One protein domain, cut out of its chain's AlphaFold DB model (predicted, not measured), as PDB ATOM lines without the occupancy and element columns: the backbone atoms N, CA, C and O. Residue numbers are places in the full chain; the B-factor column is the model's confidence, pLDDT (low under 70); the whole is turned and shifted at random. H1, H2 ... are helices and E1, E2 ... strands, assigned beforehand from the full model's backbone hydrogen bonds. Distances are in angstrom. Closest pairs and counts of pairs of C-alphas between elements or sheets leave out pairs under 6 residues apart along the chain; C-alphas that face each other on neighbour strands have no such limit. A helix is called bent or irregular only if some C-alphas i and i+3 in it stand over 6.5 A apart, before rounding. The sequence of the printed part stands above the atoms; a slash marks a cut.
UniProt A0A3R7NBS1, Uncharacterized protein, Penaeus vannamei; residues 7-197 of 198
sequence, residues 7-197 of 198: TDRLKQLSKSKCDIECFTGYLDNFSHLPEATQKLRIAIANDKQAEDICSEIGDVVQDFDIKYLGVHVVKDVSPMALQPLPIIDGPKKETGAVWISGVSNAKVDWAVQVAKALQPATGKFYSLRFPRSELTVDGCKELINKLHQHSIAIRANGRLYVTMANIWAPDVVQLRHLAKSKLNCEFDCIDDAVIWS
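Overview. This is residues 7 to 197 of the 198 residues of an uncharacterized protein of Penaeus vannamei (UniProt A0A3R7NBS1). One long, twisted wall of seven side-by-side strands, E1 to E7, has H2, H3 and H5 over one face; the other face is bare but for the short H6. H4 fills the row between H3 and H5, while H1 lies off the E1 end of the sheet, at the far end of the long axis from H5. The printed part has 191 residues, with six named helices and seven named strands in the order H1 E1 E2 H2 E3 E4 H3 E5 H4 E6 H5 E7 H6. The sheet is all parallel, in the order E1 E2 E3 E4 E5 E6 E7, and the class is mixed, helices and strands. The whole is compact, with a radius of gyration of the C-alphas of 16.6 A, and elongated, spanning 52 by 31 by 28 A.

Along the chain. Find C-alpha 7 at (-43.665, -11.449, 26.692), where H1, residues 7 to 16, begins. E1 is residues 22 to 26, E2 39 to 44. H2, residues 47 to 63, is 24.7 A long with a kink of 41 degrees near residue 56. Then come E3, 68 to 73; E4, 95 to 100; H3, 105 to 118, 20.5 A; E5, 125 to 130; and H4, 137 to 149, 18.4 A. H2 and H3 are irregular: C-alphas 55 and 58 are 7.3 A apart, and 106 and 109 7.5 A. E6, residues 154 to 163, is 18.1 A long and bends by 113 degrees at residue 157. H5, 169 to 183, is 20.7 A; E7 is 186 to 190; H6, 192 to 197, ends at C-alpha 197, (-41.159, -8.434, 5.295).

Arrangement. Look first at the sheet, with edge strands E1 and E7: N 23 and O 39 are 2.9 A apart between E1 and E2, and N 160 and O 186 2.9 A between E6 and E7. E2, H2, E3; E4, H3, E5; E5, H4, E6; and E6, H5, E7 are strand-helix-strand units, parallel neighbour strands with a helix between, each with a right-handed crossover. H2, H3 and H5 lie on the same face, at heights of 10.2, 9.4 and 7.0 A over the sheet; H6 is on the opposite face, at 8.6 A. H4 only just is on the sheet and only grazes it, with its residues 140 to 148. H4 touches H3, closest C-alphas Asn 105 and Gly 139, 4.7 A, at a shallow tilt of 31 degrees, the same way. It touches H5, closest C-alphas His 148 and Lys 182, 6.0 A, at a shallow tilt of 6 degrees, the same way. H1 is not on the sheet; its closest C-alpha to E1 is Thr 7, 7.1 A from that of Tyr 26. Every O i to N i+4 pair is within hydrogen-bond range in H4, against 4 of 6 in H1, 10 of 13 in H2, 8 of 10 in H3, 9 of 11 in H5 and 0 of 2 in H6, where 3 of 3 O i to N i+3 pairs are.

Size, cuts and confidence. The two C-alphas farthest apart, Lys 15 and Pro 170, are 52.2 A apart. The printed part has no cut. The long links are E1 to E2, residues 27 to 38, and E3 to E4, residues 74 to 94. The mean pLDDT of the printed part is 88.2; look for values under 70 at residues 7 to 18, 89 to 95 and 197 of this model.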
ATOM      1  N   THR A   7     -43.006 -10.634  25.664       62.62
ATOM      2  CA  THR A   7     -43.665 -11.449  26.692       62.62
ATOM      3  C   THR A   7     -44.657 -10.647  27.539       62.62
ATOM      4  O   THR A   7     -45.752 -11.131  27.821       62.62
ATOM      5  N   ASP A   8     -44.356  -9.396  27.895       64.25
ATOM      6  CA  ASP A   8     -45.296  -8.573  28.670       64.25
ATOM      7  C   ASP A   8     -46.486  -8.115  27.823       64.25
ATOM      8  O   ASP A   8     -47.610  -8.005  28.317       64.25
ATOM      9  N   ARG A   9     -46.267  -7.936  26.517       65.06
ATOM     10  CA  ARG A   9     -47.336  -7.667  25.552       65.06
ATOM     11  C   ARG A   9     -48.220  -8.901  25.336       65.06
ATOM     12  O   ARG A   9     -49.438  -8.761  25.272       65.06
ATOM     13  N   LEU A  10     -47.642 -10.105  25.316       68.25
ATOM     14  CA  LEU A  10     -48.392 -11.366  25.282       68.25
ATOM     15  C   LEU A  10     -49.251 -11.571  26.530       68.25
ATOM     16  O   LEU A  10     -50.421 -11.916  26.400       68.25
ATOM     17  N   LYS A  11     -48.729 -11.274  27.727       66.06
ATOM     18  CA  LYS A  11     -49.507 -11.321  28.982       66.06
ATOM     19  C   LYS A  11     -50.726 -10.393  28.978       66.06
ATOM     20  O   LYS A  11     -51.690 -10.639  29.701       66.06
ATOM     21  N   GLN A  12     -50.667  -9.291  28.231       64.25
ATOM     22  CA  GLN A  12     -51.797  -8.375  28.069       64.25
ATOM     23  C   GLN A  12     -52.795  -8.892  27.025       64.25
ATOM     24  O   GLN A  12     -53.999  -8.815  27.252       64.25
ATOM     25  N   LEU A  13     -52.303  -9.458  25.920       64.31
ATOM     26  CA  LEU A  13     -53.129  -9.957  24.816       64.31
ATOM     27  C   LEU A  13     -53.831 -11.287  25.127       64.31
ATOM     28  O   LEU A  13     -54.963 -11.498  24.696       64.31
ATOM     29  N   SER A  14     -53.225 -12.151  25.945       62.00
ATOM     30  CA  SER A  14     -53.870 -13.380  26.430       62.00
ATOM     31  C   SER A  14     -55.132 -13.091  27.253       62.00
ATOM     32  O   SER A  14     -56.052 -13.903  27.297       62.00
ATOM     33  N   LYS A  15     -55.235 -11.894  27.843       64.31
ATOM     34  CA  LYS A  15     -56.426 -11.438  28.576       64.31
ATOM     35  C   LYS A  15     -57.528 -10.883  27.670       64.31
ATOM     36  O   LYS A  15     -58.657 -10.743  28.133       64.31
ATOM     37  N   SER A  16     -57.235 -10.553  26.409       58.62
ATOM     38  CA  SER A  16     -58.165  -9.843  25.521       58.62
ATOM     39  C   SER A  16     -58.958 -10.736  24.554       58.62
ATOM     40  O   SER A  16     -59.629 -10.190  23.685       58.62
ATOM     41  N   LYS A  17     -58.919 -12.076  24.688       60.22
ATOM     42  CA  LYS A  17     -59.586 -13.041  23.773       60.22
ATOM     43  C   LYS A  17     -59.287 -12.784  22.282       60.22
ATOM     44  O   LYS A  17     -60.162 -12.926  21.435       60.22
ATOM     45  N   CYS A  18     -58.077 -12.326  21.973       62.47
ATOM     46  CA  CYS A  18     -57.684 -12.026  20.602       62.47
ATOM     47  C   CYS A  18     -57.002 -13.259  20.005       62.47
ATOM     48  O   CYS A  18     -55.997 -13.713  20.555       62.47
ATOM     49  N   ASP A  19     -57.518 -13.760  18.884       70.25
ATOM     50  CA  ASP A  19     -56.905 -14.869  18.151       70.25
ATOM     51  C   ASP A  19     -55.681 -14.346  17.397       70.25
ATOM     52  O   ASP A  19     -55.771 -13.722  16.340       70.25
ATOM     53  N   ILE A  20     -54.508 -14.523  17.999       76.56
ATOM     54  CA  ILE A  20     -53.238 -14.147  17.383       76.56
ATOM     55  C   ILE A  20     -52.710 -15.370  16.652       76.56
ATOM     56  O   ILE A  20     -52.079 -16.233  17.247       76.56
ATOM     57  N   GLU A  21     -52.940 -15.420  15.344       84.06
ATOM     58  CA  GLU A  21     -52.457 -16.518  14.499       84.06
ATOM     59  C   GLU A  21     -50.961 -16.407  14.167       84.06
ATOM     60  O   GLU A  21     -50.319 -17.392  13.795       84.06
ATOM     61  N   CYS A  22     -50.390 -15.203  14.281       84.31
ATOM     62  CA  CYS A  22     -48.999 -14.913  13.951       84.31
ATOM     63  C   CYS A  22     -48.316 -14.141  15.080       84.31
ATOM     64  O   CYS A  22     -48.632 -12.976  15.331       84.31
ATOM     65  N   PHE A  23     -47.337 -14.774  15.721       86.25
ATOM     66  CA  PHE A  23     -46.473 -14.132  16.698       86.25
ATOM     67  C   PHE A  23     -45.120 -13.763  16.081       86.25
ATOM     68  O   PHE A  23     -44.512 -14.545  15.351       86.25
ATOM     69  N   THR A  24     -44.622 -12.564  16.395       84.62
ATOM     70  CA  THR A  24     -43.265 -12.121  16.044       84.62
ATOM     71  C   THR A  24     -42.648 -11.338  17.200       84.62
ATOM     72  O   THR A  24     -43.207 -10.323  17.622       84.62
ATOM     73  N   GLY A  25     -41.485 -11.762  17.699       83.69
ATOM     74  CA  GLY A  25     -40.757 -11.008  18.722       83.69
ATOM     75  C   GLY A  25     -39.786 -11.826  19.569       83.69
ATOM     76  O   GLY A  25     -39.420 -12.943  19.218       83.69
ATOM     77  N   TYR A  26     -39.372 -11.240  20.693       81.38
ATOM     78  CA  TYR A  26     -38.574 -11.910  21.722       81.38
ATOM     79  C   TYR A  26     -39.487 -12.637  22.706       81.38
ATOM     80  O   TYR A  26     -40.535 -12.105  23.076       81.38
ATOM     81  N   LEU A  27     -39.081 -13.823  23.146       78.62
ATOM     82  CA  LEU A  27     -39.766 -14.574  24.189       78.62
ATOM     83  C   LEU A  27     -38.756 -15.002  25.240       78.62
ATOM     84  O   LEU A  27     -37.704 -15.529  24.895       78.62
ATOM     85  N   ASP A  28     -39.109 -14.808  26.507       76.19
ATOM     86  CA  ASP A  28     -38.388 -15.441  27.613       76.19
ATOM     87  C   ASP A  28     -38.820 -16.910  27.801       76.19
ATOM     88  O   ASP A  28     -38.046 -17.713  28.300       76.19
ATOM     89  N   ASN A  29     -40.058 -17.256  27.421       81.50
ATOM     90  CA  ASN A  29     -40.614 -18.617  27.376       81.50
ATOM     91  C   ASN A  29     -41.929 -18.637  26.572       81.50
ATOM     92  O   ASN A  29     -42.432 -17.582  26.159       81.50
ATOM     93  N   PHE A  30     -42.518 -19.823  26.395       85.56
ATOM     94  CA  PHE A  30     -43.740 -20.023  25.605       85.56
ATOM     95  C   PHE A  30     -45.053 -20.023  26.407       85.56
ATOM     96  O   PHE A  30     -46.126 -20.098  25.815       85.56
ATOM     97  N   SER A  31     -45.015 -19.855  27.735       83.00
ATOM     98  CA  SER A  31     -46.189 -20.010  28.627       83.00
ATOM     99  C   SER A  31     -47.363 -19.049  28.368       83.00
ATOM    100  O   SER A  31     -48.464 -19.236  28.885       83.00
ATOM    101  N   HIS A  32     -47.135 -17.990  27.593       79.69
ATOM    102  CA  HIS A  32     -48.144 -16.990  27.242       79.69
ATOM    103  C   HIS A  32     -48.426 -16.936  25.741       79.69
ATOM    104  O   HIS A  32     -49.003 -15.954  25.265       79.69
ATOM    105  N   LEU A  33     -47.996 -17.956  24.993       82.75
ATOM    106  CA  LEU A  33     -48.315 -18.064  23.582       82.75
ATOM    107  C   LEU A  33     -49.830 -18.314  23.423       82.75
ATOM    108  O   LEU A  33     -50.369 -19.207  24.076       82.75
ATOM    109  N   PRO A  34     -50.548 -17.522  22.608       81.94
ATOM    110  CA  PRO A  34     -51.974 -17.736  22.366       81.94
ATOM    111  C   PRO A  34     -52.231 -19.079  21.672       81.94
ATOM    112  O   PRO A  34     -51.524 -19.405  20.721       81.94
ATOM    113  N   GLU A  35     -53.268 -19.813  22.090       82.69
ATOM    114  CA  GLU A  35     -53.621 -21.136  21.532       82.69
ATOM    115  C   GLU A  35     -53.857 -21.105  20.014       82.69
ATOM    116  O   GLU A  35     -53.523 -22.052  19.314       82.69
ATOM    117  N   ALA A  36     -54.371 -19.992  19.482       85.56
ATOM    118  CA  ALA A  36     -54.605 -19.817  18.049       85.56
ATOM    119  C   ALA A  36     -53.320 -19.605  17.216       85.56
ATOM    120  O   ALA A  36     -53.405 -19.444  15.997       85.56
ATOM    121  N   THR A  37     -52.132 -19.560  17.833       87.69
ATOM    122  CA  THR A  37     -50.878 -19.273  17.120       87.69
ATOM    123  C   THR A  37     -50.528 -20.405  16.163       87.69
ATOM    124  O   THR A  37     -50.260 -21.514  16.591       87.69
ATOM    125  N   GLN A  38     -50.424 -20.098  14.869       88.06
ATOM    126  CA  GLN A  38     -49.993 -21.046  13.832       88.06
ATOM    127  C   GLN A  38     -48.672 -20.640  13.174       88.06
ATOM    128  O   GLN A  38     -48.018 -21.450  12.513       88.06
ATOM    129  N   LYS A  39     -48.265 -19.376  13.313       89.06
ATOM    130  CA  LYS A  39     -46.998 -18.855  12.793       89.06
ATOM    131  C   LYS A  39     -46.200 -18.252  13.934       89.06
ATOM    132  O   LYS A  39     -46.624 -17.278  14.551       89.06
ATOM    133  N   LEU A  40     -45.020 -18.802  14.167       90.62
ATOM    134  CA  LEU A  40     -44.129 -18.389  15.234       90.62
ATOM    135  C   LEU A  40     -42.844 -17.823  14.629       90.62
ATOM    136  O   LEU A  40     -42.144 -18.525  13.908       90.62
ATOM    137  N   ARG A  41     -42.530 -16.554  14.898       90.12
ATOM    138  CA  ARG A  41     -41.246 -15.922  14.554       90.12
ATOM    139  C   ARG A  41     -40.576 -15.425  15.831       90.12
ATOM    140  O   ARG A  41     -41.056 -14.479  16.452       90.12
ATOM    141  N   ILE A  42     -39.477 -16.049  16.223       91.50
ATOM    142  CA  ILE A  42     -38.802 -15.774  17.495       91.50
ATOM    143  C   ILE A  42     -37.392 -15.246  17.277       91.50
ATOM    144  O   ILE A  42     -36.689 -15.699  16.376       91.50
ATOM    145  N   ALA A  43     -36.986 -14.292  18.109       91.69
ATOM    146  CA  ALA A  43     -35.627 -13.771  18.142       91.69
ATOM    147  C   ALA A  43     -34.873 -14.288  19.376       91.69
ATOM    148  O   ALA A  43     -35.372 -14.199  20.495       91.69
ATOM    149  N   ILE A  44     -33.662 -14.795  19.153       92.75
ATOM    150  CA  ILE A  44     -32.726 -15.308  20.154       92.75
ATOM    151  C   ILE A  44     -31.612 -14.271  20.308       92.75
ATOM    152  O   ILE A  44     -30.849 -14.043  19.363       92.75
ATOM    153  N   ALA A  45     -31.543 -13.619  21.475       90.06
ATOM    154  CA  ALA A  45     -30.611 -12.516  21.718       90.06
ATOM    155  C   ALA A  45     -29.295 -12.928  22.395       90.06
ATOM    156  O   ALA A  45     -28.319 -12.181  22.335       90.06
ATOM    157  N   ASN A  46     -29.292 -14.054  23.109       91.75
ATOM    158  CA  ASN A  46     -28.173 -14.532  23.920       91.75
ATOM    159  C   ASN A  46     -28.268 -16.051  24.156       91.75
ATOM    160  O   ASN A  46     -29.300 -16.658  23.875       91.75
ATOM    161  N   ASP A  47     -27.199 -16.634  24.701       94.12
ATOM    162  CA  ASP A  47     -27.066 -18.081  24.925       94.12
ATOM    163  C   ASP A  47     -28.125 -18.639  25.877       94.12
ATOM    164  O   ASP A  47     -28.699 -19.684  25.602       94.12
ATOM    165  N   LYS A  48     -28.463 -17.913  26.948       90.75
ATOM    166  CA  LYS A  48     -29.507 -18.353  27.880       90.75
ATOM    167  C   LYS A  48     -30.869 -18.458  27.190       90.75
ATOM    168  O   LYS A  48     -31.557 -19.457  27.326       90.75
ATOM    169  N   GLN A  49     -31.236 -17.443  26.408       89.38
ATOM    170  CA  GLN A  49     -32.465 -17.491  25.616       89.38
ATOM    171  C   GLN A  49     -32.431 -18.615  24.582       89.38
ATOM    172  O   GLN A  49     -33.470 -19.206  24.317       89.38
ATOM    173  N   ALA A  50     -31.269 -18.897  23.989       92.25
ATOM    174  CA  ALA A  50     -31.112 -20.016  23.068       92.25
ATOM    175  C   ALA A  50     -31.406 -21.348  23.767       92.25
ATOM    176  O   ALA A  50     -32.210 -22.118  23.254       92.25
ATOM    177  N   GLU A  51     -30.822 -21.580  24.944       91.75
ATOM    178  CA  GLU A  51     -31.037 -22.786  25.750       91.75
ATOM    179  C   GLU A  51     -32.512 -22.953  26.144       91.75
ATOM    180  O   GLU A  51     -33.097 -24.006  25.881       91.75
ATOM    181  N   ASP A  52     -33.124 -21.899  26.695       89.50
ATOM    182  CA  ASP A  52     -34.519 -21.912  27.144       89.50
ATOM    183  C   ASP A  52     -35.460 -22.204  25.951       89.50
ATOM    184  O   ASP A  52     -36.223 -23.172  25.963       89.50
ATOM    185  N   ILE A  53     -35.334 -21.442  24.855       89.38
ATOM    186  CA  ILE A  53     -36.168 -21.588  23.650       89.38
ATOM    187  C   ILE A  53     -35.969 -22.948  22.983       89.38
ATOM    188  O   ILE A  53     -36.947 -23.616  22.651       89.38
ATOM    189  N   CYS A  54     -34.724 -23.357  22.731       88.88
ATOM    190  CA  CYS A  54     -34.441 -24.582  21.988       88.88
ATOM    191  C   CYS A  54     -34.891 -25.837  22.742       88.88
ATOM    192  O   CYS A  54     -35.195 -26.832  22.089       88.88
ATOM    193  N   SER A  55     -34.960 -25.789  24.075       89.25
ATOM    194  CA  SER A  55     -35.411 -26.925  24.879       89.25
ATOM    195  C   SER A  55     -36.922 -27.182  24.782       89.25
ATOM    196  O   SER A  55     -37.339 -28.334  24.842       89.25
ATOM    197  N   GLU A  56     -37.729 -26.138  24.561       91.31
ATOM    198  CA  GLU A  56     -39.201 -26.215  24.550       91.31
ATOM    199  C   GLU A  56     -39.812 -26.165  23.136       91.31
ATOM    200  O   GLU A  56     -40.949 -26.582  22.919       91.31
ATOM    201  N   ILE A  57     -39.081 -25.649  22.141       91.06
ATOM    202  CA  ILE A  57     -39.647 -25.328  20.819       91.06
ATOM    203  C   ILE A  57     -40.225 -26.539  20.074       91.06
ATOM    204  O   ILE A  57     -41.137 -26.380  19.263       91.06
ATOM    205  N   GLY A  58     -39.696 -27.741  20.324       90.38
ATOM    206  CA  GLY A  58     -40.207 -28.979  19.737       90.38
ATOM    207  C   GLY A  58     -41.628 -29.291  20.198       90.38
ATOM    208  O   GLY A  58     -42.496 -29.527  19.357       90.38
ATOM    209  N   ASP A  59     -41.860 -29.215  21.508       91.31
ATOM    210  CA  ASP A  59     -43.163 -29.464  22.131       91.31
ATOM    211  C   ASP A  59     -44.166 -28.391  21.696       91.31
ATOM    212  O   ASP A  59     -45.260 -28.705  21.236       91.31
ATOM    213  N   VAL A  60     -43.747 -27.122  21.678       90.94
ATOM    214  CA  VAL A  60     -44.586 -26.000  21.220       90.94
ATOM    215  C   VAL A  60     -45.033 -26.165  19.769       90.94
ATOM    216  O   VAL A  60     -46.180 -25.869  19.439       90.94
ATOM    217  N   VAL A  61     -44.151 -26.633  18.881       90.06
ATOM    218  CA  VAL A  61     -44.519 -26.864  17.477       90.06
ATOM    219  C   VAL A  61     -45.612 -27.925  17.349       90.06
ATOM    220  O   VAL A  61     -46.474 -27.782  16.481       90.06
ATOM    221  N   GLN A  62     -45.600 -28.946  18.206       88.38
ATOM    222  CA  GLN A  62     -46.600 -30.015  18.205       88.38
ATOM    223  C   GLN A  62     -47.905 -29.578  18.879       88.38
ATOM    224  O   GLN A  62     -48.967 -29.699  18.270       88.38
ATOM    225  N   ASP A  63     -47.828 -29.022  20.087       89.56
ATOM    226  CA  ASP A  63     -48.989 -28.678  20.915       89.56
ATOM    227  C   ASP A  63     -49.859 -27.577  20.295       89.56
ATOM    228  O   ASP A  63     -51.085 -27.612  20.403       89.56
ATOM    229  N   PHE A  64     -49.235 -26.613  19.608       88.00
ATOM    230  CA  PHE A  64     -49.922 -25.488  18.958       88.00
ATOM    231  C   PHE A  64     -50.153 -25.711  17.453       88.00
ATOM    232  O   PHE A  64     -50.623 -24.809  16.763       88.00
ATOM    233  N   ASP A  65     -49.809 -26.890  16.921       88.12
ATOM    234  CA  ASP A  65     -49.922 -27.218  15.492       88.12
ATOM    235  C   ASP A  65     -49.286 -26.146  14.574       88.12
ATOM    236  O   ASP A  65     -49.862 -25.691  13.573       88.12
ATOM    237  N   ILE A  66     -48.075 -25.702  14.936       89.12
ATOM    238  CA  ILE A  66     -47.376 -24.596  14.271       89.12
ATOM    239  C   ILE A  66     -47.113 -24.944  12.805       89.12
ATOM    240  O   ILE A  66     -46.405 -25.890  12.479       89.12
ATOM    241  N   LYS A  67     -47.617 -24.110  11.894       87.19
ATOM    242  CA  LYS A  67     -47.470 -24.256  10.436       87.19
ATOM    243  C   LYS A  67     -46.264 -23.525   9.870       87.19
ATOM    244  O   LYS A  67     -45.851 -23.790   8.740       87.19
ATOM    245  N   TYR A  68     -45.709 -22.581  10.623       88.06
ATOM    246  CA  TYR A  68     -44.522 -21.837  10.227       88.06
ATOM    247  C   TYR A  68     -43.667 -21.482  11.438       88.06
ATOM    248  O   TYR A  68     -44.151 -20.835  12.364       88.06
ATOM    249  N   LEU A  69     -42.380 -21.820  11.370       90.44
ATOM    250  CA  LEU A  69     -41.384 -21.461  12.371       90.44
ATOM    251  C   LEU A  69     -40.292 -20.604  11.736       90.44
ATOM    252  O   LEU A  69     -39.596 -21.040  10.821       90.44
ATOM    253  N   GLY A  70     -40.141 -19.393  12.247       91.75
ATOM    254  CA  GLY A  70     -39.068 -18.476  11.930       91.75
ATOM    255  C   GLY A  70     -38.155 -18.266  13.130       91.75
ATOM    256  O   GLY A  70     -38.645 -17.937  14.208       91.75
ATOM    257  N   VAL A  71     -36.844 -18.404  12.952       93.94
ATOM    258  CA  VAL A  71     -35.870 -18.184  14.033       93.94
ATOM    259  C   VAL A  71     -34.866 -17.130  13.615       93.94
ATOM    260  O   VAL A  71     -34.202 -17.249  12.591       93.94
ATOM    261  N   HIS A  72     -34.754 -16.078  14.411       94.94
ATOM    262  CA  HIS A  72     -33.795 -15.004  14.222       94.94
ATOM    263  C   HIS A  72     -32.715 -15.088  15.296       94.94
ATOM    264  O   HIS A  72     -32.998 -14.945  16.476       94.94
ATOM    265  N   VAL A  73     -31.468 -15.286  14.886       95.31
ATOM    266  CA  VAL A  73     -30.291 -15.256  15.755       95.31
ATOM    267  C   VAL A  73     -29.551 -13.937  15.545       95.31
ATOM    268  O   VAL A  73     -29.197 -13.577  14.416       95.31
ATOM    269  N   VAL A  74     -29.328 -13.192  16.628       88.69
ATOM    270  CA  VAL A  74     -28.483 -11.988  16.597       88.69
ATOM    271  C   VAL A  74     -27.009 -12.337  16.802       88.69
ATOM    272  O   VAL A  74     -26.657 -13.451  17.186       88.69
ATOM    273  N   LYS A  75     -26.136 -11.366  16.519       77.62
ATOM    274  CA  LYS A  75     -24.689 -11.527  16.651       77.62
ATOM    275  C   LYS A  75     -24.285 -12.034  18.040       77.62
ATOM    276  O   LYS A  75     -24.877 -11.648  19.044       77.62
ATOM    277  N   ASP A  76     -23.227 -12.837  18.050       82.00
ATOM    278  CA  ASP A  76     -22.505 -13.303  19.239       82.00
ATOM    279  C   ASP A  76     -23.218 -14.354  20.110       82.00
ATOM    280  O   ASP A  76     -22.650 -14.770  21.114       82.00
ATOM    281  N   VAL A  77     -24.381 -14.872  19.693       93.69
ATOM    282  CA  VAL A  77     -24.930 -16.122  20.254       93.69
ATOM    283  C   VAL A  77     -23.994 -17.284  19.917       93.69
ATOM    284  O   VAL A  77     -23.604 -17.469  18.758       93.69
ATOM    285  N   SER A  78     -23.631 -18.071  20.923       95.06
ATOM    286  CA  SER A  78     -22.792 -19.252  20.771       95.06
ATOM    287  C   SER A  78     -23.522 -20.337  19.974       95.06
ATOM    288  O   SER A  78     -24.614 -20.754  20.364       95.06
ATOM    289  N   PRO A  79     -22.917 -20.891  18.903       96.12
ATOM    290  CA  PRO A  79     -23.487 -22.037  18.198       96.12
ATOM    291  C   PRO A  79     -23.713 -23.263  19.091       96.12
ATOM    292  O   PRO A  79     -24.530 -24.110  18.753       96.12
ATOM    293  N   MET A  80     -23.001 -23.369  20.221       96.00
ATOM    294  CA  MET A  80     -23.147 -24.480  21.169       96.00
ATOM    295  C   MET A  80     -24.402 -24.380  22.041       96.00
ATOM    296  O   MET A  80     -24.822 -25.391  22.591       96.00
ATOM    297  N   ALA A  81     -24.987 -23.186  22.168       94.81
ATOM    298  CA  ALA A  81     -26.236 -22.971  22.900       94.81
ATOM    299  C   ALA A  81     -27.477 -23.282  22.042       94.81
ATOM    300  O   ALA A  81     -28.596 -23.327  22.546       94.81
ATOM    301  N   LEU A  82     -27.291 -23.482  20.733       95.62
ATOM    302  CA  LEU A  82     -28.364 -23.755  19.782       95.62
ATOM    303  C   LEU A  82     -28.540 -25.261  19.589       95.62
ATOM    304  O   LEU A  82     -27.572 -26.021  19.565       95.62
ATOM    305  N   GLN A  83     -29.785 -25.678  19.377       93.94
ATOM    306  CA  GLN A  83     -30.126 -27.054  19.025       93.94
ATOM    307  C   GLN A  83     -30.825 -27.116  17.660       93.94
ATOM    308  O   GLN A  83     -31.394 -26.111  17.216       93.94
ATOM    309  N   PRO A  84     -30.809 -28.289  16.998       93.38
ATOM    310  CA  PRO A  84     -31.545 -28.500  15.760       93.38
ATOM    311  C   PRO A  84     -33.011 -28.099  15.902       93.38
ATOM    312  O   PRO A  84     -33.687 -28.508  16.843       93.38
ATOM    313  N   LEU A  85     -33.513 -27.322  14.945       92.31
ATOM    314  CA  LEU A  85     -34.912 -26.916  14.953       92.31
ATOM    315  C   LEU A  85     -35.836 -28.105  14.648       92.31
ATOM    316  O   LEU A  85     -35.467 -28.986  13.861       92.31
ATOM    317  N   PRO A  86     -37.055 -28.122  15.217       90.19
ATOM    318  CA  PRO A  86     -38.037 -29.145  14.910       90.19
ATOM    319  C   PRO A  86     -38.470 -29.059  13.445       90.19
ATOM    320  O   PRO A  86     -38.461 -27.998  12.805       90.19
ATOM    321  N   ILE A  87     -38.868 -30.211  12.914       85.69
ATOM    322  CA  ILE A  87     -39.496 -30.312  11.601       85.69
ATOM    323  C   ILE A  87     -40.982 -30.043  11.789       85.69
ATOM    324  O   ILE A  87     -41.627 -30.685  12.611       85.69
ATOM    325  N   ILE A  88     -41.528 -29.125  11.000       82.75
ATOM    326  CA  ILE A  88     -42.969 -28.909  10.947       82.75
ATOM    327  C   ILE A  88     -43.578 -30.017  10.098       82.75
ATOM    328  O   ILE A  88     -43.246 -30.162   8.910       82.75
ATOM    329  N   ASP A  89     -44.463 -30.797  10.717       66.12
ATOM    330  CA  ASP A  89     -45.170 -31.874  10.044       66.12
ATOM    331  C   ASP A  89     -46.157 -31.293   9.029       66.12
ATOM    332  O   ASP A  89     -47.191 -30.694   9.320       66.12
ATOM    333  N   GLY A  90     -45.779 -31.450   7.769       65.94
ATOM    334  CA  GLY A  90     -46.544 -31.042   6.611       65.94
ATOM    335  C   GLY A  90     -46.075 -31.835   5.399       65.94
ATOM    336  O   GLY A  90     -45.036 -32.500   5.457       65.94
ATOM    337  N   PRO A  91     -46.773 -31.738   4.254       59.16
ATOM    338  CA  PRO A  91     -46.472 -32.519   3.046       59.16
ATOM    339  C   PRO A  91     -45.043 -32.324   2.514       59.16
ATOM    340  O   PRO A  91     -44.595 -33.040   1.623       59.16
ATOM    341  N   LYS A  92     -44.325 -31.337   3.045       63.38
ATOM    342  CA  LYS A  92     -42.989 -30.947   2.631       63.38
ATOM    343  C   LYS A  92     -41.918 -31.099   3.730       63.38
ATOM    344  O   LYS A  92     -40.756 -30.899   3.387       63.38
ATOM    345  N   LYS A  93     -42.292 -31.469   4.973       65.12
ATOM    346  CA  LYS A  93     -41.426 -31.663   6.162       65.12
ATOM    347  C   LYS A  93     -40.318 -30.611   6.279       65.12
ATOM    348  O   LYS A  93     -39.162 -30.865   5.940       65.12
ATOM    349  N   GLU A  94     -40.688 -29.407   6.702       67.19
ATOM    350  CA  GLU A  94     -39.834 -28.220   6.579       67.19
ATOM    351  C   GLU A  94     -39.565 -27.553   7.922       67.19
ATOM    352  O   GLU A  94     -40.381 -27.611   8.835       67.19
ATOM    353  N   THR A  95     -38.460 -26.821   7.984       69.69
ATOM    354  CA  THR A  95     -38.292 -25.731   8.945       69.69
ATOM    355  C   THR A  95     -38.386 -24.435   8.159       69.69
ATOM    356  O   THR A  95     -37.923 -24.373   7.014       69.69
ATOM    357  N   GLY A  96     -39.052 -23.428   8.727       79.44
ATOM    358  CA  GLY A  96     -39.275 -22.159   8.043       79.44
ATOM    359  C   GLY A  96     -37.984 -21.355   7.861       79.44
ATOM    360  O   GLY A  96     -36.919 -21.889   7.544       79.44
ATOM    361  N   ALA A  97     -38.073 -20.034   7.959       88.94
ATOM    362  CA  ALA A  97     -36.927 -19.177   7.678       88.94
ATOM    363  C   ALA A  97     -36.012 -19.020   8.901       88.94
ATOM    364  O   ALA A  97     -36.483 -18.843  10.023       88.94
ATOM    365  N   VAL A  98     -34.699 -19.023   8.674       94.75
ATOM    366  CA  VAL A  98     -33.716 -18.642   9.696       94.75
ATOM    367  C   VAL A  98     -33.040 -17.344   9.279       94.75
ATOM    368  O   VAL A  98     -32.512 -17.244   8.170       94.75
ATOM    369  N   TRP A  99     -33.049 -16.355  10.170       95.88
ATOM    370  CA  TRP A  99     -32.328 -15.096  10.022       95.88
ATOM    371  C   TRP A  99     -31.093 -15.107  10.919       95.88
ATOM    372  O   TRP A  99     -31.205 -15.343  12.116       95.88
ATOM    373  N   ILE A 100     -29.926 -14.799  10.365       96.69
ATOM    374  CA  ILE A 100     -28.663 -14.677  11.097       96.69
ATOM    375  C   ILE A 100     -28.150 -13.256  10.862       96.69
ATOM    376  O   ILE A 100     -27.677 -12.927   9.775       96.69
ATOM    377  N   SER A 101     -28.328 -12.375  11.849       95.19
ATOM    378  CA  SER A 101     -28.027 -10.946  11.693       95.19
ATOM    379  C   SER A 101     -26.574 -10.584  11.961       95.19
ATOM    380  O   SER A 101     -25.935 -11.159  12.838       95.19
ATOM    381  N   GLY A 102     -26.107  -9.515  11.308       92.81
ATOM    382  CA  GLY A 102     -24.824  -8.886  11.641       92.81
ATOM    383  C   GLY A 102     -23.617  -9.690  11.165       92.81
ATOM    384  O   GLY A 102     -22.565  -9.661  11.801       92.81
ATOM    385  N   VAL A 103     -23.777 -10.441  10.074       95.12
ATOM    386  CA  VAL A 103     -22.688 -11.220   9.483       95.12
ATOM    387  C   VAL A 103     -21.801 -10.305   8.642       95.12
ATOM    388  O   VAL A 103     -22.248  -9.710   7.666       95.12
ATOM    389  N   SER A 104     -20.529 -10.218   9.012       95.75
ATOM    390  CA  SER A 104     -19.447  -9.664   8.195       95.75
ATOM    391  C   SER A 104     -18.571 -10.794   7.645       95.75
ATOM    392  O   SER A 104     -18.711 -11.946   8.064       95.75
ATOM    393  N   ASN A 105     -17.627 -10.486   6.745       96.56
ATOM    394  CA  ASN A 105     -16.677 -11.482   6.219       96.56
ATOM    395  C   ASN A 105     -15.977 -12.267   7.354       96.56
ATOM    396  O   ASN A 105     -15.878 -13.487   7.302       96.56
ATOM    397  N   ALA A 106     -15.569 -11.588   8.434       96.12
ATOM    398  CA  ALA A 106     -14.891 -12.212   9.577       96.12
ATOM    399  C   ALA A 106     -15.789 -13.146  10.413       96.12
ATOM    400  O   ALA A 106     -15.295 -13.910  11.240       96.12
ATOM    401  N   LYS A 107     -17.113 -13.070  10.239       96.06
ATOM    402  CA  LYS A 107     -18.107 -13.847  10.992       96.06
ATOM    403  C   LYS A 107     -18.787 -14.915  10.132       96.06
ATOM    404  O   LYS A 107     -19.744 -15.531  10.595       96.06
ATOM    405  N   VAL A 108     -18.292 -15.179   8.917       97.62
ATOM    406  CA  VAL A 108     -18.835 -16.236   8.048       97.62
ATOM    407  C   VAL A 108     -18.784 -17.598   8.745       97.62
ATOM    408  O   VAL A 108     -19.786 -18.309   8.755       97.62
ATOM    409  N   ASP A 109     -17.666 -17.943   9.388       97.44
ATOM    410  CA  ASP A 109     -17.536 -19.215  10.113       97.44
ATOM    411  C   ASP A 109     -18.548 -19.358  11.244       97.44
ATOM    412  O   ASP A 109     -19.204 -20.391  11.373       97.44
ATOM    413  N   TRP A 110     -18.727 -18.295  12.026       97.25
ATOM    414  CA  TRP A 110     -19.750 -18.254  13.064       97.25
ATOM    415  C   TRP A 110     -21.150 -18.466  12.474       97.25
ATOM    416  O   TRP A 110     -21.898 -19.314  12.952       97.25
ATOM    417  N   ALA A 111     -21.489 -17.762  11.392       97.62
ATOM    418  CA  ALA A 111     -22.796 -17.863  10.751       97.62
ATOM    419  C   ALA A 111     -23.082 -19.277  10.208       97.62
ATOM    420  O   ALA A 111     -24.197 -19.784  10.333       97.62
ATOM    421  N   VAL A 112     -22.066 -19.939   9.649       98.06
ATOM    422  CA  VAL A 112     -22.146 -21.333   9.186       98.06
ATOM    423  C   VAL A 112     -22.345 -22.287  10.362       98.06
ATOM    424  O   VAL A 112     -23.155 -23.207  10.265       98.06
ATOM    425  N   GLN A 113     -21.659 -22.071  11.487       97.94
ATOM    426  CA  GLN A 113     -21.848 -22.879  12.694       97.94
ATOM    427  C   GLN A 113     -23.246 -22.702  13.295       97.94
ATOM    428  O   GLN A 113     -23.866 -23.700  13.651       97.94
ATOM    429  N   VAL A 114     -23.775 -21.474  13.336       97.75
ATOM    430  CA  VAL A 114     -25.165 -21.198  13.740       97.75
ATOM    431  C   VAL A 114     -26.149 -21.928  12.826       97.75
ATOM    432  O   VAL A 114     -27.013 -22.658  13.305       97.75
ATOM    433  N   ALA A 115     -25.997 -21.788  11.505       96.81
ATOM    434  CA  ALA A 115     -26.861 -22.467  10.542       96.81
ATOM    435  C   ALA A 115     -26.782 -23.996  10.677       96.81
ATOM    436  O   ALA A 115     -27.804 -24.669  10.591       96.81
ATOM    437  N   LYS A 116     -25.591 -24.549  10.934       96.50
ATOM    438  CA  LYS A 116     -25.406 -25.983  11.175       96.50
ATOM    439  C   LYS A 116     -26.079 -26.445  12.466       96.50
ATOM    440  O   LYS A 116     -26.719 -27.489  12.453       96.50
ATOM    441  N   ALA A 117     -25.936 -25.692  13.555       96.06
ATOM    442  CA  ALA A 117     -26.533 -26.032  14.842       96.06
ATOM    443  C   ALA A 117     -28.066 -26.044  14.772       96.06
ATOM    444  O   ALA A 117     -28.695 -26.934  15.328       96.06
ATOM    445  N   LEU A 118     -28.656 -25.107  14.023       95.12
ATOM    446  CA  LEU A 118     -30.105 -25.004  13.832       95.12
ATOM    447  C   LEU A 118     -30.671 -25.958  12.774       95.12
ATOM    448  O   LEU A 118     -31.892 -26.091  12.670       95.12
ATOM    449  N   GLN A 119     -29.828 -26.588  11.953       92.94
ATOM    450  CA  GLN A 119     -30.310 -27.430  10.865       92.94
ATOM    451  C   GLN A 119     -31.048 -28.654  11.423       92.94
ATOM    452  O   GLN A 119     -30.473 -29.403  12.210       92.94
ATOM    453  N   PRO A 120     -32.291 -28.913  10.988       86.38
ATOM    454  CA  PRO A 120     -33.035 -30.082  11.440       86.38
ATOM    455  C   PRO A 120     -32.343 -31.373  11.008       86.38
ATOM    456  O   PRO A 120     -31.856 -31.469   9.880       86.38
ATOM    457  N   ALA A 121     -32.389 -32.401  11.858       82.12
ATOM    458  CA  ALA A 121     -31.673 -33.662  11.646       82.12
ATOM    459  C   ALA A 121     -31.958 -34.333  10.286       82.12
ATOM    460  O   ALA A 121     -31.068 -34.931   9.685       82.12
ATOM    461  N   THR A 122     -33.194 -34.233   9.788       75.75
ATOM    462  CA  THR A 122     -33.616 -34.806   8.495       75.75
ATOM    463  C   THR A 122     -34.280 -33.777   7.573       75.75
ATOM    464  O   THR A 122     -34.910 -34.141   6.579       75.75
ATOM    465  N   GLY A 123     -34.124 -32.483   7.875       78.06
ATOM    466  CA  GLY A 123     -34.805 -31.385   7.189       78.06
ATOM    467  C   GLY A 123     -33.884 -30.486   6.365       78.06
ATOM    468  O   GLY A 123     -32.656 -30.581   6.392       78.06
ATOM    469  N   LYS A 124     -34.511 -29.588   5.606       87.81
ATOM    470  CA  LYS A 124     -33.851 -28.504   4.868       87.81
ATOM    471  C   LYS A 124     -34.452 -27.182   5.310       87.81
ATOM    472  O   LYS A 124     -35.653 -27.119   5.575       87.81
ATOM    473  N   PHE A 125     -33.654 -26.124   5.294       90.25
ATOM    474  CA  PHE A 125     -34.187 -24.779   5.462       90.25
ATOM    475  C   PHE A 125     -35.043 -24.392   4.258       90.25
ATOM    476  O   PHE A 125     -34.639 -24.610   3.109       90.25
ATOM    477  N   TYR A 126     -36.194 -23.766   4.510       87.75
ATOM    478  CA  TYR A 126     -36.912 -23.065   3.450       87.75
ATOM    479  C   TYR A 126     -36.101 -21.861   2.959       87.75
ATOM    480  O   TYR A 126     -35.894 -21.686   1.760       87.75
ATOM    481  N   SER A 127     -35.568 -21.056   3.880       91.06
ATOM    482  CA  SER A 127     -34.649 -19.975   3.526       91.06
ATOM    483  C   SER A 127     -33.661 -19.678   4.642       91.06
ATOM    484  O   SER A 127     -34.047 -19.659   5.811       91.06
ATOM    485  N   LEU A 128     -32.427 -19.358   4.258       95.50
ATOM    486  CA  LEU A 128     -31.433 -18.740   5.130       95.50
ATOM    487  C   LEU A 128     -31.299 -17.267   4.752       95.50
ATOM    488  O   LEU A 128     -31.196 -16.921   3.573       95.50
ATOM    489  N   ARG A 129     -31.334 -16.398   5.754       96.06
ATOM    490  CA  ARG A 129     -31.410 -14.950   5.580       96.06
ATOM    491  C   ARG A 129     -30.320 -14.281   6.399       96.06
ATOM    492  O   ARG A 129     -30.177 -14.566   7.582       96.06
ATOM    493  N   PHE A 130     -29.590 -13.361   5.784       96.12
ATOM    494  CA  PHE A 130     -28.484 -12.630   6.400       96.12
ATOM    495  C   PHE A 130     -28.777 -11.129   6.404       96.12
ATOM    496  O   PHE A 130     -28.170 -10.383   5.630       96.12
ATOM    497  N   PRO A 131     -29.749 -10.676   7.217       94.62
ATOM    498  CA  PRO A 131     -30.037  -9.258   7.370       94.62
ATOM    499  C   PRO A 131     -28.917  -8.544   8.139       94.62
ATOM    500  O   PRO A 131     -28.169  -9.146   8.915       94.62
ATOM    501  N   ARG A 132     -28.825  -7.228   7.959       92.94
ATOM    502  CA  ARG A 132     -27.797  -6.340   8.517       92.94
ATOM    503  C   ARG A 132     -26.395  -6.880   8.255       92.94
ATOM    504  O   ARG A 132     -25.517  -6.789   9.107       92.94
ATOM    505  N   SER A 133     -26.234  -7.528   7.109       93.44
ATOM    506  CA  SER A 133     -24.983  -8.131   6.697       93.44
ATOM    507  C   SER A 133     -24.058  -7.064   6.127       93.44
ATOM    508  O   SER A 133     -24.475  -6.227   5.327       93.44
ATOM    509  N   GLU A 134     -22.789  -7.150   6.501       94.62
ATOM    510  CA  GLU A 134     -21.691  -6.369   5.928       94.62
ATOM    511  C   GLU A 134     -20.876  -7.206   4.929       94.62
ATOM    512  O   GLU A 134     -19.797  -6.793   4.502       94.62
ATOM    513  N   LEU A 135     -21.370  -8.391   4.552       95.75
ATOM    514  CA  LEU A 135     -20.717  -9.261   3.581       95.75
ATOM    515  C   LEU A 135     -20.461  -8.539   2.259       95.75
ATOM    516  O   LEU A 135     -21.350  -7.955   1.643       95.75
ATOM    517  N   THR A 136     -19.219  -8.656   1.817       96.31
ATOM    518  CA  THR A 136     -18.797  -8.333   0.451       96.31
ATOM    519  C   THR A 136     -19.083  -9.510  -0.486       96.31
ATOM    520  O   THR A 136     -19.426 -10.606  -0.038       96.31
ATOM    521  N   VAL A 137     -18.847  -9.330  -1.788       96.25
ATOM    522  CA  VAL A 137     -18.925 -10.412  -2.788       96.25
ATOM    523  C   VAL A 137     -18.082 -11.628  -2.387       96.25
ATOM    524  O   VAL A 137     -18.565 -12.758  -2.460       96.25
ATOM    525  N   ASP A 138     -16.848 -11.418  -1.926       96.50
ATOM    526  CA  ASP A 138     -15.969 -12.517  -1.519       96.50
ATOM    527  C   ASP A 138     -16.452 -13.191  -0.233       96.50
ATOM    528  O   ASP A 138     -16.457 -14.418  -0.156       96.50
ATOM    529  N   GLY A 139     -16.984 -12.413   0.716       97.62
ATOM    530  CA  GLY A 139     -17.655 -12.956   1.898       97.62
ATOM    531  C   GLY A 139     -18.865 -13.824   1.538       97.62
ATOM    532  O   GLY A 139     -19.055 -14.891   2.115       97.62
ATOM    533  N   CYS A 140     -19.661 -13.428   0.541       98.06
ATOM    534  CA  CYS A 140     -20.768 -14.247   0.045       98.06
ATOM    535  C   CYS A 140     -20.290 -15.530  -0.644       98.06
ATOM    536  O   CYS A 140     -20.880 -16.589  -0.427       98.06
ATOM    537  N   LYS A 141     -19.226 -15.470  -1.456       98.12
ATOM    538  CA  LYS A 141     -18.627 -16.671  -2.065       98.12
ATOM    539  C   LYS A 141     -18.134 -17.636  -0.992       98.12
ATOM    540  O   LYS A 141     -18.381 -18.839  -1.091       98.12
ATOM    541  N   GLU A 142     -17.451 -17.121   0.026       98.56
ATOM    542  CA  GLU A 142     -16.976 -17.907   1.160       98.56
ATOM    543  C   GLU A 142     -18.145 -18.546   1.915       98.56
ATOM    544  O   GLU A 142     -18.144 -19.760   2.115       98.56
ATOM    545  N   LEU A 143     -19.180 -17.763   2.235       98.50
ATOM    546  CA  LEU A 143     -20.398 -18.245   2.878       98.50
ATOM    547  C   LEU A 143     -21.040 -19.389   2.083       98.50
ATOM    548  O   LEU A 143     -21.264 -20.459   2.639       98.50
ATOM    549  N   ILE A 144     -21.286 -19.212   0.780       98.50
ATOM    550  CA  ILE A 144     -21.895 -20.248  -0.072       98.50
ATOM    551  C   ILE A 144     -21.045 -21.527  -0.082       98.50
ATOM    552  O   ILE A 144     -21.576 -22.632   0.053       98.50
ATOM    553  N   ASN A 145     -19.725 -21.390  -0.223       98.50
ATOM    554  CA  ASN A 145     -18.819 -22.535  -0.245       98.50
ATOM    555  C   ASN A 145     -18.785 -23.267   1.100       98.50
ATOM    556  O   ASN A 145     -18.834 -24.497   1.111       98.50
ATOM    557  N   LYS A 146     -18.745 -22.550   2.227       98.50
ATOM    558  CA  LYS A 146     -18.743 -23.169   3.557       98.50
ATOM    559  C   LYS A 146     -20.089 -23.799   3.906       98.50
ATOM    560  O   LYS A 146     -20.104 -24.903   4.441       98.50
ATOM    561  N   LEU A 147     -21.213 -23.181   3.531       97.94
ATOM    562  CA  LEU A 147     -22.534 -23.811   3.651       97.94
ATOM    563  C   LEU A 147     -22.554 -25.171   2.929       97.94
ATOM    564  O   LEU A 147     -22.989 -26.169   3.502       97.94
ATOM    565  N   HIS A 148     -21.998 -25.236   1.716       97.44
ATOM    566  CA  HIS A 148     -21.878 -26.482   0.955       97.44
ATOM    567  C   HIS A 148     -20.941 -27.497   1.628       97.44
ATOM    568  O   HIS A 148     -21.319 -28.652   1.812       97.44
ATOM    569  N   GLN A 149     -19.743 -27.073   2.043       97.88
ATOM    570  CA  GLN A 149     -18.758 -27.928   2.722       97.88
ATOM    571  C   GLN A 149     -19.314 -28.551   4.007       97.88
ATOM    572  O   GLN A 149     -19.058 -29.717   4.299       97.88
ATOM    573  N   HIS A 150     -20.113 -27.794   4.758       96.81
ATOM    574  CA  HIS A 150     -20.736 -28.249   5.997       96.81
ATOM    575  C   HIS A 150     -22.063 -28.994   5.780       96.81
ATOM    576  O   HIS A 150     -22.715 -29.345   6.761       96.81
ATOM    577  N   SER A 151     -22.431 -29.285   4.524       94.88
ATOM    578  CA  SER A 151     -23.666 -29.988   4.142       94.88
ATOM    579  C   SER A 151     -24.943 -29.305   4.641       94.88
ATOM    580  O   SER A 151     -25.940 -29.964   4.951       94.88
ATOM    581  N   ILE A 152     -24.925 -27.970   4.696       94.94
ATOM    582  CA  ILE A 152     -26.089 -27.185   5.089       94.94
ATOM    583  C   ILE A 152     -27.073 -27.117   3.930       94.94
ATOM    584  O   ILE A 152     -26.789 -26.553   2.872       94.94
ATOM    585  N   ALA A 153     -28.240 -27.728   4.127       90.25
ATOM    586  CA  ALA A 153     -29.202 -27.952   3.064       90.25
ATOM    587  C   ALA A 153     -30.313 -26.894   3.062       90.25
ATOM    588  O   ALA A 153     -31.067 -26.741   4.024       90.25
ATOM    589  N   ILE A 154     -30.462 -26.225   1.920       91.56
ATOM    590  CA  ILE A 154     -31.586 -25.338   1.599       91.56
ATOM    591  C   ILE A 154     -32.447 -26.048   0.548       91.56
ATOM    592  O   ILE A 154     -31.955 -26.862  -0.243       91.56
ATOM    593  N   ARG A 155     -33.760 -25.814   0.548       87.81
ATOM    594  CA  ARG A 155     -34.642 -26.390  -0.477       87.81
ATOM    595  C   ARG A 155     -34.298 -25.872  -1.874       87.81
ATOM    596  O   ARG A 155     -33.789 -24.770  -2.038       87.81
ATOM    597  N   ALA A 156     -34.650 -26.661  -2.891       84.44
ATOM    598  CA  ALA A 156     -34.373 -26.306  -4.282       84.44
ATOM    599  C   ALA A 156     -35.139 -25.055  -4.754       84.44
ATOM    600  O   ALA A 156     -34.653 -24.308  -5.597       84.44
ATOM    601  N   ASN A 157     -36.330 -24.840  -4.190       82.94
ATOM    602  CA  ASN A 157     -37.144 -23.629  -4.319       82.94
ATOM    603  C   ASN A 157     -36.999 -22.694  -3.103       82.94
ATOM    604  O   ASN A 157     -37.814 -21.796  -2.913       82.94
ATOM    605  N   GLY A 158     -36.030 -22.985  -2.236       86.56
ATOM    606  CA  GLY A 158     -35.660 -22.146  -1.115       86.56
ATOM    607  C   GLY A 158     -34.663 -21.078  -1.542       86.56
ATOM    608  O   GLY A 158     -34.136 -21.102  -2.661       86.56
ATOM    609  N   ARG A 159     -34.393 -20.137  -0.638       91.44
ATOM    610  CA  ARG A 159     -33.604 -18.943  -0.958       91.44
ATOM    611  C   ARG A 159     -32.521 -18.643   0.061       91.44
ATOM    612  O   ARG A 159     -32.722 -18.810   1.265       91.44
ATOM    613  N   LEU A 160     -31.396 -18.151  -0.451       95.69
ATOM    614  CA  LEU A 160     -30.341 -17.504   0.311       95.69
ATOM    615  C   LEU A 160     -30.463 -15.989   0.122       95.69
ATOM    616  O   LEU A 160     -30.232 -15.489  -0.977       95.69
ATOM    617  N   TYR A 161     -30.833 -15.267   1.176       95.81
ATOM    618  CA  TYR A 161     -30.980 -13.811   1.126       95.81
ATOM    619  C   TYR A 161     -29.824 -13.122   1.848       95.81
ATOM    620  O   TYR A 161     -29.517 -13.476   2.986       95.81
ATOM    621  N   VAL A 162     -29.224 -12.108   1.227       95.88
ATOM    622  CA  VAL A 162     -28.161 -11.283   1.825       95.88
ATOM    623  C   VAL A 162     -28.488  -9.803   1.632       95.88
ATOM    624  O   VAL A 162     -28.999  -9.411   0.584       95.88
ATOM    625  N   THR A 163     -28.193  -8.961   2.624       93.19
ATOM    626  CA  THR A 163     -28.341  -7.504   2.476       93.19
ATOM    627  C   THR A 163     -27.441  -6.967   1.354       93.19
ATOM    628  O   THR A 163     -26.257  -7.288   1.295       93.19
ATOM    629  N   MET A 164     -27.976  -6.103   0.486       88.56
ATOM    630  CA  MET A 164     -27.257  -5.545  -0.674       88.56
ATOM    631  C   MET A 164     -26.163  -4.508  -0.327       88.56
ATOM    632  O   MET A 164     -25.412  -4.111  -1.211       88.56
ATOM    633  N   ALA A 165     -26.025  -4.087   0.935       82.88
ATOM    634  CA  ALA A 165     -25.249  -2.907   1.352       82.88
ATOM    635  C   ALA A 165     -23.833  -2.782   0.745       82.88
ATOM    636  O   ALA A 165     -23.410  -1.673   0.430       82.88
ATOM    637  N   ASN A 166     -23.129  -3.902   0.538       84.94
ATOM    638  CA  ASN A 166     -21.750  -3.939   0.034       84.94
ATOM    639  C   ASN A 166     -21.590  -4.732  -1.282       84.94
ATOM    640  O   ASN A 166     -20.485  -5.173  -1.604       84.94
ATOM    641  N   ILE A 167     -22.675  -4.970  -2.032       88.69
ATOM    642  CA  ILE A 167     -22.682  -5.855  -3.210       88.69
ATOM    643  C   ILE A 167     -23.316  -5.147  -4.405       88.69
ATOM    644  O   ILE A 167     -24.465  -4.712  -4.356       88.69
ATOM    645  N   TRP A 168     -22.577  -5.067  -5.507       83.69
ATOM    646  CA  TRP A 168     -23.039  -4.414  -6.726       83.69
ATOM    647  C   TRP A 168     -23.863  -5.386  -7.583       83.69
ATOM    648  O   TRP A 168     -23.572  -6.580  -7.651       83.69
ATOM    649  N   ALA A 169     -24.887  -4.875  -8.276       82.38
ATOM    650  CA  ALA A 169     -25.832  -5.697  -9.042       82.38
ATOM    651  C   ALA A 169     -25.186  -6.686 -10.048       82.38
ATOM    652  O   ALA A 169     -25.666  -7.820 -10.129       82.38
ATOM    653  N   PRO A 170     -24.102  -6.340 -10.779       86.56
ATOM    654  CA  PRO A 170     -23.436  -7.288 -11.677       86.56
ATOM    655  C   PRO A 170     -22.849  -8.517 -10.965       86.56
ATOM    656  O   PRO A 170     -22.882  -9.621 -11.512       86.56
ATOM    657  N   ASP A 171     -22.365  -8.360  -9.731       90.88
ATOM    658  CA  ASP A 171     -21.762  -9.452  -8.960       90.88
ATOM    659  C   ASP A 171     -22.809 -10.441  -8.434       90.88
ATOM    660  O   ASP A 171     -22.531 -11.634  -8.279       90.88
ATOM    661  N   VAL A 172     -24.053  -9.984  -8.244       92.44
ATOM    662  CA  VAL A 172     -25.184 -10.829  -7.821       92.44
ATOM    663  C   VAL A 172     -25.421 -11.968  -8.812       92.44
ATOM    664  O   VAL A 172     -25.755 -13.082  -8.410       92.44
ATOM    665  N   VAL A 173     -25.200 -11.735 -10.111       93.19
ATOM    666  CA  VAL A 173     -25.343 -12.777 -11.138       93.19
ATOM    667  C   VAL A 173     -24.352 -13.916 -10.897       93.19
ATOM    668  O   VAL A 173     -24.735 -15.083 -10.972       93.19
ATOM    669  N   GLN A 174     -23.100 -13.608 -10.557       94.50
ATOM    670  CA  GLN A 174     -22.088 -14.626 -10.270       94.50
ATOM    671  C   GLN A 174     -22.437 -15.412  -9.000       94.50
ATOM    672  O   GLN A 174     -22.342 -16.641  -8.981       94.50
ATOM    673  N   LEU A 175     -22.907 -14.716  -7.960       97.00
ATOM    674  CA  LEU A 175     -23.332 -15.335  -6.703       97.00
ATOM    675  C   LEU A 175     -24.547 -16.256  -6.893       97.00
ATOM    676  O   LEU A 175     -24.568 -17.354  -6.342       97.00
ATOM    677  N   ARG A 176     -25.506 -15.876  -7.748       96.38
ATOM    678  CA  ARG A 176     -26.638 -16.728  -8.152       96.38
ATOM    679  C   ARG A 176     -26.194 -18.028  -8.798       96.38
ATOM    680  O   ARG A 176     -26.664 -19.093  -8.403       96.38
ATOM    681  N   HIS A 177     -25.270 -17.957  -9.753       96.25
ATOM    682  CA  HIS A 177     -24.736 -19.158 -10.394       96.25
ATOM    683  C   HIS A 177     -24.013 -20.055  -9.382       96.25
ATOM    684  O   HIS A 177     -24.216 -21.270  -9.384       96.25
ATOM    685  N   LEU A 178     -23.222 -19.466  -8.479       97.31
ATOM    686  CA  LEU A 178     -22.508 -20.216  -7.449       97.31
ATOM    687  C   LEU A 178     -23.469 -20.904  -6.467       97.31
ATOM    688  O   LEU A 178     -23.334 -22.103  -6.229       97.31
ATOM    689  N   ALA A 179     -24.465 -20.185  -5.941       96.75
ATOM    690  CA  ALA A 179     -25.474 -20.744  -5.041       96.75
ATOM    691  C   ALA A 179     -26.289 -21.852  -5.719       96.75
ATOM    692  O   ALA A 179     -26.481 -22.922  -5.140       96.75
ATOM    693  N   LYS A 180     -26.682 -21.656  -6.984       95.88
ATOM    694  CA  LYS A 180     -27.395 -22.682  -7.747       95.88
ATOM    695  C   LYS A 180     -26.540 -23.929  -7.968       95.88
ATOM    696  O   LYS A 180     -27.043 -25.039  -7.830       95.88
ATOM    697  N   SER A 181     -25.251 -23.766  -8.261       96.69
ATOM    698  CA  SER A 181     -24.323 -24.884  -8.472       96.69
ATOM    699  C   SER A 181     -23.992 -25.645  -7.183       96.69
ATOM    700  O   SER A 181     -23.938 -26.872  -7.199       96.69
ATOM    701  N   LYS A 182     -23.762 -24.938  -6.069       96.62
ATOM    702  CA  LYS A 182     -23.271 -25.531  -4.812       96.62
ATOM    703  C   LYS A 182     -24.384 -25.966  -3.863       96.62
ATOM    704  O   LYS A 182     -24.258 -26.994  -3.204       96.62
ATOM    705  N   LEU A 183     -25.459 -25.190  -3.781       94.75
ATOM    706  CA  LEU A 183     -26.538 -25.381  -2.808       94.75
ATOM    707  C   LEU A 183     -27.869 -25.768  -3.469       94.75
ATOM    708  O   LEU A 183     -28.805 -26.152  -2.774       94.75
ATOM    709  N   ASN A 184     -27.959 -25.687  -4.803       93.94
ATOM    710  CA  ASN A 184     -29.187 -25.880  -5.577       93.94
ATOM    711  C   ASN A 184     -30.344 -24.943  -5.166       93.94
ATOM    712  O   ASN A 184     -31.499 -25.264  -5.422       93.94
ATOM    713  N   CYS A 185     -30.056 -23.780  -4.579       93.38
ATOM    714  CA  CYS A 185     -31.058 -22.793  -4.163       93.38
ATOM    715  C   CYS A 185     -30.968 -21.498  -4.987       93.38
ATOM    716  O   CYS A 185     -30.016 -21.299  -5.748       93.38
ATOM    717  N   GLU A 186     -31.956 -20.615  -4.834       94.62
ATOM    718  CA  GLU A 186     -31.872 -19.242  -5.347       94.62
ATOM    719  C   GLU A 186     -31.019 -18.366  -4.413       94.62
ATOM    720  O   GLU A 186     -30.839 -18.681  -3.232       94.62
ATOM    721  N   PHE A 187     -30.489 -17.266  -4.951       95.56
ATOM    722  CA  PHE A 187     -29.699 -16.282  -4.211       95.56
ATOM    723  C   PHE A 187     -30.149 -14.874  -4.572       95.56
ATOM    724  O   PHE A 187     -30.160 -14.510  -5.752       95.56
ATOM    725  N   ASP A 188     -30.445 -14.075  -3.555       94.19
ATOM    726  CA  ASP A 188     -30.884 -12.701  -3.735       94.19
ATOM    727  C   ASP A 188     -30.144 -11.747  -2.798       94.19
ATOM    728  O   ASP A 188     -30.091 -11.935  -1.581       94.19
ATOM    729  N   CYS A 189     -29.600 -10.688  -3.400       92.56
ATOM    730  CA  CYS A 189     -29.141  -9.504  -2.689       92.56
ATOM    731  C   CYS A 189     -30.255  -8.464  -2.723       92.56
ATOM    732  O   CYS A 189     -30.595  -7.978  -3.801       92.56
ATOM    733  N   ILE A 190     -30.823  -8.151  -1.564       91.88
ATOM    734  CA  ILE A 190     -31.972  -7.247  -1.436       91.88
ATOM    735  C   ILE A 190     -31.781  -6.277  -0.271       91.88
ATOM    736  O   ILE A 190     -30.888  -6.449   0.563       91.88
ATOM    737  N   ASP A 191     -32.616  -5.243  -0.218       90.50
ATOM    738  CA  ASP A 191     -32.631  -4.301   0.896       90.50
ATOM    739  C   ASP A 191     -32.969  -4.997   2.215       90.50
ATOM    740  O   ASP A 191     -33.819  -5.888   2.271       90.50
ATOM    741  N   ASP A 192     -32.341  -4.542   3.303       87.88
ATOM    742  CA  ASP A 192     -32.517  -5.154   4.623       87.88
ATOM    743  C   ASP A 192     -33.985  -5.196   5.050       87.88
ATOM    744  O   ASP A 192     -34.473  -6.222   5.514       87.88
ATOM    745  N   ALA A 193     -34.714  -4.100   4.820       87.00
ATOM    746  CA  ALA A 193     -36.133  -3.995   5.142       87.00
ATOM    747  C   ALA A 193     -36.975  -5.087   4.457       87.00
ATOM    748  O   ALA A 193     -37.924  -5.589   5.056       87.00
ATOM    749  N   VAL A 194     -36.594  -5.494   3.242       86.69
ATOM    750  CA  VAL A 194     -37.311  -6.508   2.458       86.69
ATOM    751  C   VAL A 194     -37.036  -7.918   2.992       86.69
ATOM    752  O   VAL A 194     -37.926  -8.766   2.986       86.69
ATOM    753  N   ILE A 195     -35.843  -8.171   3.545       84.88
ATOM    754  CA  ILE A 195     -35.493  -9.463   4.170       84.88
ATOM    755  C   ILE A 195     -36.421  -9.788   5.355       84.88
ATOM    756  O   ILE A 195     -36.666 -10.966   5.652       84.88
ATOM    757  N   TRP A 196     -36.938  -8.762   6.036       79.06
ATOM    758  CA  TRP A 196     -37.825  -8.892   7.196       79.06
ATOM    759  C   TRP A 196     -39.314  -9.023   6.842       79.06
ATOM    760  O   TRP A 196     -40.078  -9.543   7.654       79.06
ATOM    761  N   SER A 197     -39.737  -8.543   5.669       68.50
ATOM    762  CA  SER A 197     -41.159  -8.434   5.295       68.50
ATOM    763  C   SER A 197     -41.774  -9.698   4.686       68.50
ATOM    764  O   SER A 197     -42.985  -9.745   4.492       68.50
TER     765      SER A 197